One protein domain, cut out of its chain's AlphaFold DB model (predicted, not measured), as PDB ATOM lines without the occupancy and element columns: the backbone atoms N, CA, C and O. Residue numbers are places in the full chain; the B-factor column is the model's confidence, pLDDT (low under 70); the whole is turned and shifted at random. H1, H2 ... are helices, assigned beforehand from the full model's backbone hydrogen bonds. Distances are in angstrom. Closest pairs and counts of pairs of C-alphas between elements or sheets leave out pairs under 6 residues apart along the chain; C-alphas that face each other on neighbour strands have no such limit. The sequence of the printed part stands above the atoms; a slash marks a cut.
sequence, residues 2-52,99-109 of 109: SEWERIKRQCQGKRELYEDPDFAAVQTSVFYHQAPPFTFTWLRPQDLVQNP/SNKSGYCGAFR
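This is residues 2 to 52 and 99 to 109 of the 109 residues of the protein "Calpain catalytic domain-containing protein" of Hyalella azteca (UniProt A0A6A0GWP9). Little regular structure is found here: a long open loop, residues 15 to 44, runs out from helix H1 and folds back to the short helix H2. After the cut, residues 99 to 109 run from near H2's side back past H1. The printed part has 62 residues, with H1 then H2 and no named strand; the class is all helix, though the named elements hold only 16 residues. The whole is loose, radius of gyration of the C-alphas 14.2 A, spanning 40 by 29 by 19 A.

Look first at H1, residues 3 to 14, where every O i to N i+4 pair is within hydrogen-bond range. H2, residues 45 to 48, is apart from H1 and too short for such a pair; its one O i to N i+3 pair is within range.

Find C-alpha 3 at (-4.581, -18.981, -47.951); from there H1 runs 16.8 A to C-alpha 14. H2 runs 5.1 A and ends at C-alpha 48, (10.478, -22.327, -24.990).

The C-alphas farthest apart, of Gln 34 and Lys 101, are 41.3 A apart. The link from H1 to H2 is long, 30 residues. Residues 53 to 98 are not printed; C-alphas 52 and 99 are 8.6 A apart. No printed residue is under 70 in pLDDT.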
ATOM      1  N   SER A   2      -2.883 -20.837 -52.183       91.62
ATOM      2  CA  SER A   2      -3.649 -21.151 -50.970       91.62
ATOM      3  C   SER A   2      -3.622 -19.982 -49.983       91.62
ATOM      4  O   SER A   2      -2.766 -19.098 -50.066       91.62
ATOM      5  N   GLU A   3      -4.557 -19.968 -49.036       92.44
ATOM      6  CA  GLU A   3      -4.581 -18.981 -47.951       92.44
ATOM      7  C   GLU A   3      -3.273 -18.980 -47.149       92.44
ATOM      8  O   GLU A   3      -2.670 -17.927 -46.943       92.44
ATOM      9  N   TRP A   4      -2.755 -20.167 -46.824       92.81
ATOM     10  CA  TRP A   4      -1.457 -20.321 -46.170       92.81
ATOM     11  C   TRP A   4      -0.311 -19.673 -46.963       92.81
ATOM     12  O   TRP A   4       0.528 -18.978 -46.390       92.81
ATOM     13  N   GLU A   5      -0.270 -19.841 -48.291       93.56
ATOM     14  CA  GLU A   5       0.772 -19.218 -49.120       93.56
ATOM     15  C   GLU A   5       0.688 -17.690 -49.090       93.56
ATOM     16  O   GLU A   5       1.718 -17.012 -49.142       93.56
ATOM     17  N   ARG A   6      -0.530 -17.141 -49.018       95.69
ATOM     18  CA  ARG A   6      -0.764 -15.699 -48.907       95.69
ATOM     19  C   ARG A   6      -0.281 -15.174 -47.557       95.69
ATOM     20  O   ARG A   6       0.465 -14.194 -47.540       95.69
ATOM     21  N   ILE A   7      -0.644 -15.848 -46.462       95.88
ATOM     22  CA  ILE A   7      -0.193 -15.520 -45.101       95.88
ATOM     23  C   ILE A   7       1.336 -15.537 -45.038       95.88
ATOM     24  O   ILE A   7       1.954 -14.540 -44.659       95.88
ATOM     25  N   LYS A   8       1.963 -16.624 -45.507       94.00
ATOM     26  CA  LYS A   8       3.422 -16.778 -45.500       94.00
ATOM     27  C   LYS A   8       4.120 -15.635 -46.236       94.00
ATOM     28  O   LYS A   8       5.048 -15.041 -45.691       94.00
ATOM     29  N   ARG A   9       3.662 -15.281 -47.442       94.88
ATOM     30  CA  ARG A   9       4.237 -14.161 -48.212       94.88
ATOM     31  C   ARG A   9       4.071 -12.822 -47.507       94.88
ATOM     32  O   ARG A   9       5.009 -12.030 -47.492       94.88
ATOM     33  N   GLN A  10       2.898 -12.563 -46.936       96.12
ATOM     34  CA  GLN A  10       2.619 -11.312 -46.237       96.12
ATOM     35  C   GLN A  10       3.536 -11.139 -45.021       96.12
ATOM     36  O   GLN A  10       4.187 -10.103 -44.894       96.12
ATOM     37  N   CYS A  11       3.626 -12.157 -44.166       95.81
ATOM     38  CA  CYS A  11       4.475 -12.132 -42.976       95.81
ATOM     39  C   CYS A  11       5.958 -11.986 -43.340       95.81
ATOM     40  O   CYS A  11       6.660 -11.158 -42.764       95.81
ATOM     41  N   GLN A  12       6.430 -12.704 -44.366       93.19
ATOM     42  CA  GLN A  12       7.806 -12.574 -44.858       93.19
ATOM     43  C   GLN A  12       8.108 -11.182 -45.424       93.19
ATOM     44  O   GLN A  12       9.180 -10.639 -45.160       93.19
ATOM     45  N   GLY A  13       7.168 -10.587 -46.167       94.50
ATOM     46  CA  GLY A  13       7.307  -9.231 -46.702       94.50
ATOM     47  C   GLY A  13       7.402  -8.169 -45.605       94.50
ATOM     48  O   GLY A  13       8.182  -7.228 -45.733       94.50
ATOM     49  N   LYS A  14       6.660  -8.351 -44.507       95.31
ATOM     50  CA  LYS A  14       6.683  -7.457 -43.339       95.31
ATOM     51  C   LYS A  14       7.797  -7.764 -42.334       95.31
ATOM     52  O   LYS A  14       8.097  -6.920 -41.500       95.31
ATOM     53  N   ARG A  15       8.438  -8.936 -42.433       92.44
ATOM     54  CA  ARG A  15       9.378  -9.484 -41.433       92.44
ATOM     55  C   ARG A  15       8.747  -9.634 -40.045       92.44
ATOM     56  O   ARG A  15       9.403  -9.430 -39.029       92.44
ATOM     57  N   GLU A  16       7.480 -10.023 -40.027       95.00
ATOM     58  CA  GLU A  16       6.692 -10.231 -38.814       95.00
ATOM     59  C   GLU A  16       6.290 -11.701 -38.697       95.00
ATOM     60  O   GLU A  16       6.194 -12.421 -39.695       95.00
ATOM     61  N   LEU A  17       6.053 -12.152 -37.468       95.88
ATOM     62  CA  LEU A  17       5.490 -13.473 -37.219       95.88
ATOM     63  C   LEU A  17       3.966 -13.392 -37.279       95.88
ATOM     64  O   LEU A  17       3.370 -12.430 -36.811       95.88
ATOM     65  N   TYR A  18       3.344 -14.416 -37.852       97.25
ATOM     66  CA  TYR A  18       1.902 -14.515 -37.981       97.25
ATOM     67  C   TYR A  18       1.225 -14.539 -36.611       97.25
ATOM     68  O   TYR A  18       1.676 -15.230 -35.686       97.25
ATOM     69  N   GLU A  19       0.136 -13.787 -36.522       97.75
ATOM     70  CA  GLU A  19      -0.841 -13.807 -35.445       97.75
ATOM     71  C   GLU A  19      -2.190 -14.116 -36.085       97.75
ATOM     72  O   GLU A  19      -2.594 -13.443 -37.035       97.75
ATOM     73  N   ASP A  20      -2.835 -15.175 -35.609       97.00
ATOM     74  CA  ASP A  20      -4.077 -15.670 -36.187       97.00
ATOM     75  C   ASP A  20      -5.259 -14.791 -35.735       97.00
ATOM     76  O   ASP A  20      -5.524 -14.721 -34.529       97.00
ATOM     77  N   PRO A  21      -5.960 -14.102 -36.658       95.44
ATOM     78  CA  PRO A  21      -7.103 -13.270 -36.304       95.44
ATOM     79  C   PRO A  21      -8.326 -14.094 -35.877       95.44
ATOM     80  O   PRO A  21      -9.140 -13.595 -35.102       95.44
ATOM     81  N   ASP A  22      -8.444 -15.339 -36.346       94.94
ATOM     82  CA  ASP A  22      -9.579 -16.220 -36.062       94.94
ATOM     83  C   ASP A  22      -9.349 -17.049 -34.789       94.94
ATOM     84  O   ASP A  22     -10.300 -17.520 -34.160       94.94
ATOM     85  N   PHE A  23      -8.088 -17.195 -34.365       95.94
ATOM     86  CA  PHE A  23      -7.711 -17.922 -33.154       95.94
ATOM     87  C   PHE A  23      -6.584 -17.223 -32.375       95.94
ATOM     88  O   PHE A  23      -5.458 -17.713 -32.256       95.94
ATOM     89  N   ALA A  24      -6.901 -16.051 -31.818       95.75
ATOM     90  CA  ALA A  24      -5.942 -15.219 -31.097       95.75
ATOM     91  C   ALA A  24      -5.360 -15.901 -29.840       95.75
ATOM     92  O   ALA A  24      -6.003 -16.730 -29.193       95.75
ATOM     93  N   ALA A  25      -4.158 -15.486 -29.434       95.69
ATOM     94  CA  ALA A  25      -3.461 -15.954 -28.231       95.69
ATOM     95  C   ALA A  25      -4.053 -15.343 -26.942       95.69
ATOM     96  O   ALA A  25      -3.398 -14.601 -26.210       95.69
ATOM     97  N   VAL A  26      -5.331 -15.624 -26.682       92.50
ATOM     98  CA  VAL A  26      -6.102 -15.097 -25.553       92.50
ATOM     99  C   VAL A  26      -6.782 -16.218 -24.782       92.50
ATOM    100  O   VAL A  26      -7.053 -17.304 -25.282       92.50
ATOM    101  N   GLN A  27      -7.097 -15.936 -23.527       88.94
ATOM    102  CA  GLN A  27      -7.649 -16.903 -22.590       88.94
ATOM    103  C   GLN A  27      -8.966 -17.557 -23.068       88.94
ATOM    104  O   GLN A  27      -9.201 -18.742 -22.814       88.94
ATOM    105  N   THR A  28      -9.796 -16.800 -23.790       89.31
ATOM    106  CA  THR A  28     -11.077 -17.251 -24.357       89.31
ATOM    107  C   THR A  28     -10.919 -18.250 -25.504       89.31
ATOM    108  O   THR A  28     -11.856 -18.987 -25.789       89.31
ATOM    109  N   SER A  29      -9.736 -18.331 -26.121       91.75
ATOM    110  CA  SER A  29      -9.427 -19.345 -27.139       91.75
ATOM    111  C   SER A  29      -9.259 -20.740 -26.533       91.75
ATOM    112  O   SER A  29      -9.397 -21.738 -27.233       91.75
ATOM    113  N   VAL A  30      -8.986 -20.829 -25.224       90.19
ATOM    114  CA  VAL A  30      -8.887 -22.108 -24.499       90.19
ATOM    115  C   VAL A  30     -10.207 -22.469 -23.816       90.19
ATOM    116  O   VAL A  30     -10.617 -23.626 -23.845       90.19
ATOM    117  N   PHE A  31     -10.890 -21.494 -23.207       88.19
ATOM    118  CA  PHE A  31     -12.162 -21.711 -22.508       88.19
ATOM    119  C   PHE A  31     -13.247 -20.770 -23.037       88.19
ATOM    120  O   PHE A  31     -13.142 -19.556 -22.890       88.19
ATOM    121  N   TYR A  32     -14.322 -21.337 -23.594       82.44
ATOM    122  CA  TYR A  32     -15.423 -20.565 -24.191       82.44
ATOM    123  C   TYR A  32     -16.581 -20.259 -23.226       82.44
ATOM    124  O   TYR A  32     -17.373 -19.362 -23.488       82.44
ATOM    125  N   HIS A  33     -16.711 -21.011 -22.127       82.88
ATOM    126  CA  HIS A  33     -17.866 -20.910 -21.220       82.88
ATOM    127  C   HIS A  33     -17.510 -20.881 -19.729       82.88
ATOM    128  O   HIS A  33     -18.370 -20.580 -18.906       82.88
ATOM    129  N   GLN A  34     -16.267 -21.198 -19.358       81.88
ATOM    130  CA  GLN A  34     -15.824 -21.242 -17.965       81.88
ATOM    131  C   GLN A  34     -14.704 -20.244 -17.729       81.88
ATOM    132  O   GLN A  34     -13.842 -20.052 -18.586       81.88
ATOM    133  N   ALA A  35     -14.698 -19.657 -16.530       79.56
ATOM    134  CA  ALA A  35     -13.528 -18.954 -16.039       79.56
ATOM    135  C   ALA A  35     -12.377 -19.971 -15.911       79.56
ATOM    136  O   ALA A  35     -12.520 -20.973 -15.205       79.56
ATOM    137  N   PRO A  36     -11.252 -19.750 -16.597       79.00
ATOM    138  CA  PRO A  36     -10.118 -20.647 -16.518       79.00
ATOM    139  C   PRO A  36      -9.544 -20.676 -15.101       79.00
ATOM    140  O   PRO A  36      -9.365 -19.619 -14.494       79.00
ATOM    141  N   PRO A  37      -9.152 -21.852 -14.593       83.00
ATOM    142  CA  PRO A  37      -8.526 -21.965 -13.276       83.00
ATOM    143  C   PRO A  37      -7.085 -21.422 -13.227       83.00
ATOM    144  O   PRO A  37      -6.495 -21.360 -12.151       83.00
ATOM    145  N   PHE A  38      -6.503 -21.044 -14.372       85.00
ATOM    146  CA  PHE A  38      -5.115 -20.595 -14.501       85.00
ATOM    147  C   PHE A  38      -5.003 -19.429 -15.488       85.00
ATOM    148  O   PHE A  38      -5.769 -19.346 -16.445       85.00
ATOM    149  N   THR A  39      -4.007 -18.565 -15.289       88.06
ATOM    150  CA  THR A  39      -3.598 -17.566 -16.289       88.06
ATOM    151  C   THR A  39      -2.568 -18.185 -17.229       88.06
ATOM    152  O   THR A  39      -1.588 -18.768 -16.760       88.06
ATOM    153  N   PHE A  40      -2.775 -18.066 -18.540       90.88
ATOM    154  CA  PHE A  40      -1.815 -18.547 -19.533       90.88
ATOM    155  C   PHE A  40      -0.866 -17.452 -20.013       90.88
ATOM    156  O   PHE A  40      -1.283 -16.329 -20.289       90.88
ATOM    157  N   THR A  41       0.396 -17.832 -20.198       94.19
ATOM    158  CA  THR A  41       1.366 -17.076 -20.994       94.19
ATOM    159  C   THR A  41       1.565 -17.811 -22.309       94.19
ATOM    160  O   THR A  41       1.925 -18.989 -22.316       94.19
ATOM    161  N   TRP A  42       1.326 -17.124 -23.422       95.62
ATOM    162  CA  TRP A  42       1.478 -17.683 -24.760       95.62
ATOM    163  C   TRP A  42       2.911 -17.468 -25.238       95.62
ATOM    164  O   TRP A  42       3.379 -16.335 -25.296       95.62
ATOM    165  N   LEU A  43       3.607 -18.558 -25.554       97.00
ATOM    166  CA  LEU A  43       5.004 -18.548 -25.984       97.00
ATOM    167  C   LEU A  43       5.135 -19.267 -27.321       97.00
ATOM    168  O   LEU A  43       4.466 -20.279 -27.556       97.00
ATOM    169  N   ARG A  44       6.014 -18.775 -28.197       96.56
ATOM    170  CA  ARG A  44       6.357 -19.494 -29.426       96.56
ATOM    171  C   ARG A  44       7.408 -20.563 -29.103       96.56
ATOM    172  O   ARG A  44       8.129 -20.446 -28.114       96.56
ATOM    173  N   PRO A  45       7.579 -21.599 -29.944       95.62
ATOM    174  CA  PRO A  45       8.558 -22.656 -29.673       95.62
ATOM    175  C   PRO A  45      10.004 -22.166 -29.501       95.62
ATOM    176  O   PRO A  45      10.748 -22.755 -28.726       95.62
ATOM    177  N   GLN A  46      10.384 -21.070 -30.165       94.00
ATOM    178  CA  GLN A  46      11.707 -20.442 -30.022       94.00
ATOM    179  C   GLN A  46      11.919 -19.781 -28.648       94.00
ATOM    180  O   GLN A  46      13.057 -19.658 -28.210       94.00
ATOM    181  N   ASP A  47      10.839 -19.402 -27.959       96.00
ATOM    182  CA  ASP A  47      10.890 -18.838 -26.603       96.00
ATOM    183  C   ASP A  47      10.929 -19.942 -25.529       96.00
ATOM    184  O   ASP A  47      11.311 -19.697 -24.388       96.00
ATOM    185  N   LEU A  48      10.524 -21.168 -25.887       95.44
ATOM    186  CA  LEU A  48      10.478 -22.327 -24.990       95.44
ATOM    187  C   LEU A  48      11.780 -23.135 -24.994       95.44
ATOM    188  O   LEU A  48      12.171 -23.689 -23.968       95.44
ATOM    189  N   VAL A  49      12.431 -23.254 -26.154       94.62
ATOM    190  CA  VAL A  49      13.641 -24.061 -26.335       94.62
ATOM    191  C   VAL A  49      14.545 -23.445 -27.400       94.62
ATOM    192  O   VAL A  49      14.071 -22.882 -28.380       94.62
ATOM    193  N   GLN A  50      15.863 -23.590 -27.235       92.44
ATOM    194  CA  GLN A  50      16.862 -22.972 -28.114       92.44
ATOM    195  C   GLN A  50      16.764 -23.424 -29.582       92.44
ATOM    196  O   GLN A  50      16.932 -22.615 -30.489       92.44
ATOM    197  N   ASN A  51      16.510 -24.713 -29.817       91.12
ATOM    198  CA  ASN A  51      16.493 -25.315 -31.152       91.12
ATOM    199  C   ASN A  51      15.196 -26.116 -31.348       91.12
ATOM    200  O   ASN A  51      15.215 -27.344 -31.231       91.12
ATOM    201  N   PRO A  52      14.050 -25.451 -31.584       92.88
ATOM    202  CA  PRO A  52      12.795 -26.152 -31.794       92.88
ATOM    203  C   PRO A  52      12.827 -26.899 -33.132       92.88
ATOM    204  O   PRO A  52      13.177 -26.338 -34.172       92.88
ATOM    205  N   SER A  99      13.060 -23.100 -38.976       84.75
ATOM    206  CA  SER A  99      14.285 -22.430 -39.407       84.75
ATOM    207  C   SER A  99      13.989 -21.187 -40.258       84.75
ATOM    208  O   SER A  99      13.067 -21.161 -41.079       84.75
ATOM    209  N   ASN A 100      14.848 -20.174 -40.164       72.62
ATOM    210  CA  ASN A 100      14.767 -19.013 -41.056       72.62
ATOM    211  C   ASN A 100      15.033 -19.394 -42.524       72.62
ATOM    212  O   ASN A 100      14.455 -18.798 -43.429       72.62
ATOM    213  N   LYS A 101      15.840 -20.438 -42.773       75.62
ATOM    214  CA  LYS A 101      16.127 -20.942 -44.128       75.62
ATOM    215  C   LYS A 101      14.891 -21.549 -44.805       75.62
ATOM    216  O   LYS A 101      14.779 -21.484 -46.020       75.62
ATOM    217  N   SER A 102      13.948 -22.087 -44.028       76.62
ATOM    218  CA  SER A 102      12.652 -22.595 -44.514       76.62
ATOM    219  C   SER A 102      11.599 -21.486 -44.680       76.62
ATOM    220  O   SER A 102      10.456 -21.743 -45.080       76.62
ATOM    221  N   GLY A 103      11.977 -20.237 -44.385       87.69
ATOM    222  CA  GLY A 103      11.085 -19.087 -44.420       87.69
ATOM    223  C   GLY A 103      10.013 -19.158 -43.336       87.69
ATOM    224  O   GLY A 103       8.855 -18.844 -43.621       87.69
ATOM    225  N   TYR A 104      10.378 -19.622 -42.136       93.44
ATOM    226  CA  TYR A 104       9.486 -19.616 -40.980       93.44
ATOM    227  C   TYR A 104       8.916 -18.213 -40.749       93.44
ATOM    228  O   TYR A 104       9.638 -17.219 -40.782       93.44
ATOM    229  N   CYS A 105       7.607 -18.149 -40.541       95.31
ATOM    230  CA  CYS A 105       6.872 -16.906 -40.328       95.31
ATOM    231  C   CYS A 105       5.848 -17.038 -39.198       95.31
ATOM    232  O   CYS A 105       4.892 -16.282 -39.157       95.31
ATOM    233  N   GLY A 106       6.002 -18.012 -38.295       95.25
ATOM    234  CA  GLY A 106       5.066 -18.198 -37.183       95.25
ATOM    235  C   GLY A 106       3.744 -18.886 -37.530       95.25
ATOM    236  O   GLY A 106       2.896 -18.965 -36.649       95.25
ATOM    237  N   ALA A 107       3.572 -19.391 -38.757       95.12
ATOM    238  CA  ALA A 107       2.372 -20.100 -39.210       95.12
ATOM    239  C   ALA A 107       2.678 -21.534 -39.678       95.12
ATOM    240  O   ALA A 107       3.707 -21.776 -40.318       95.12
ATOM    241  N   PHE A 108       1.738 -22.447 -39.416       95.25
ATOM    242  CA  PHE A 108       1.728 -23.850 -39.851       95.25
ATOM    243  C   PHE A 108       0.414 -24.170 -40.585       95.25
ATOM    244  O   PHE A 108      -0.522 -23.373 -40.535       95.25
ATOM    245  N   ARG A 109       0.367 -25.299 -41.297       92.50
ATOM    246  CA  ARG A 109      -0.813 -25.839 -41.990       92.50
ATOM    247  C   ARG A 109      -0.905 -27.351 -41.857       92.50
ATOM    248  O   ARG A 109       0.152 -27.969 -41.584       92.50
TER     249      ARG A 109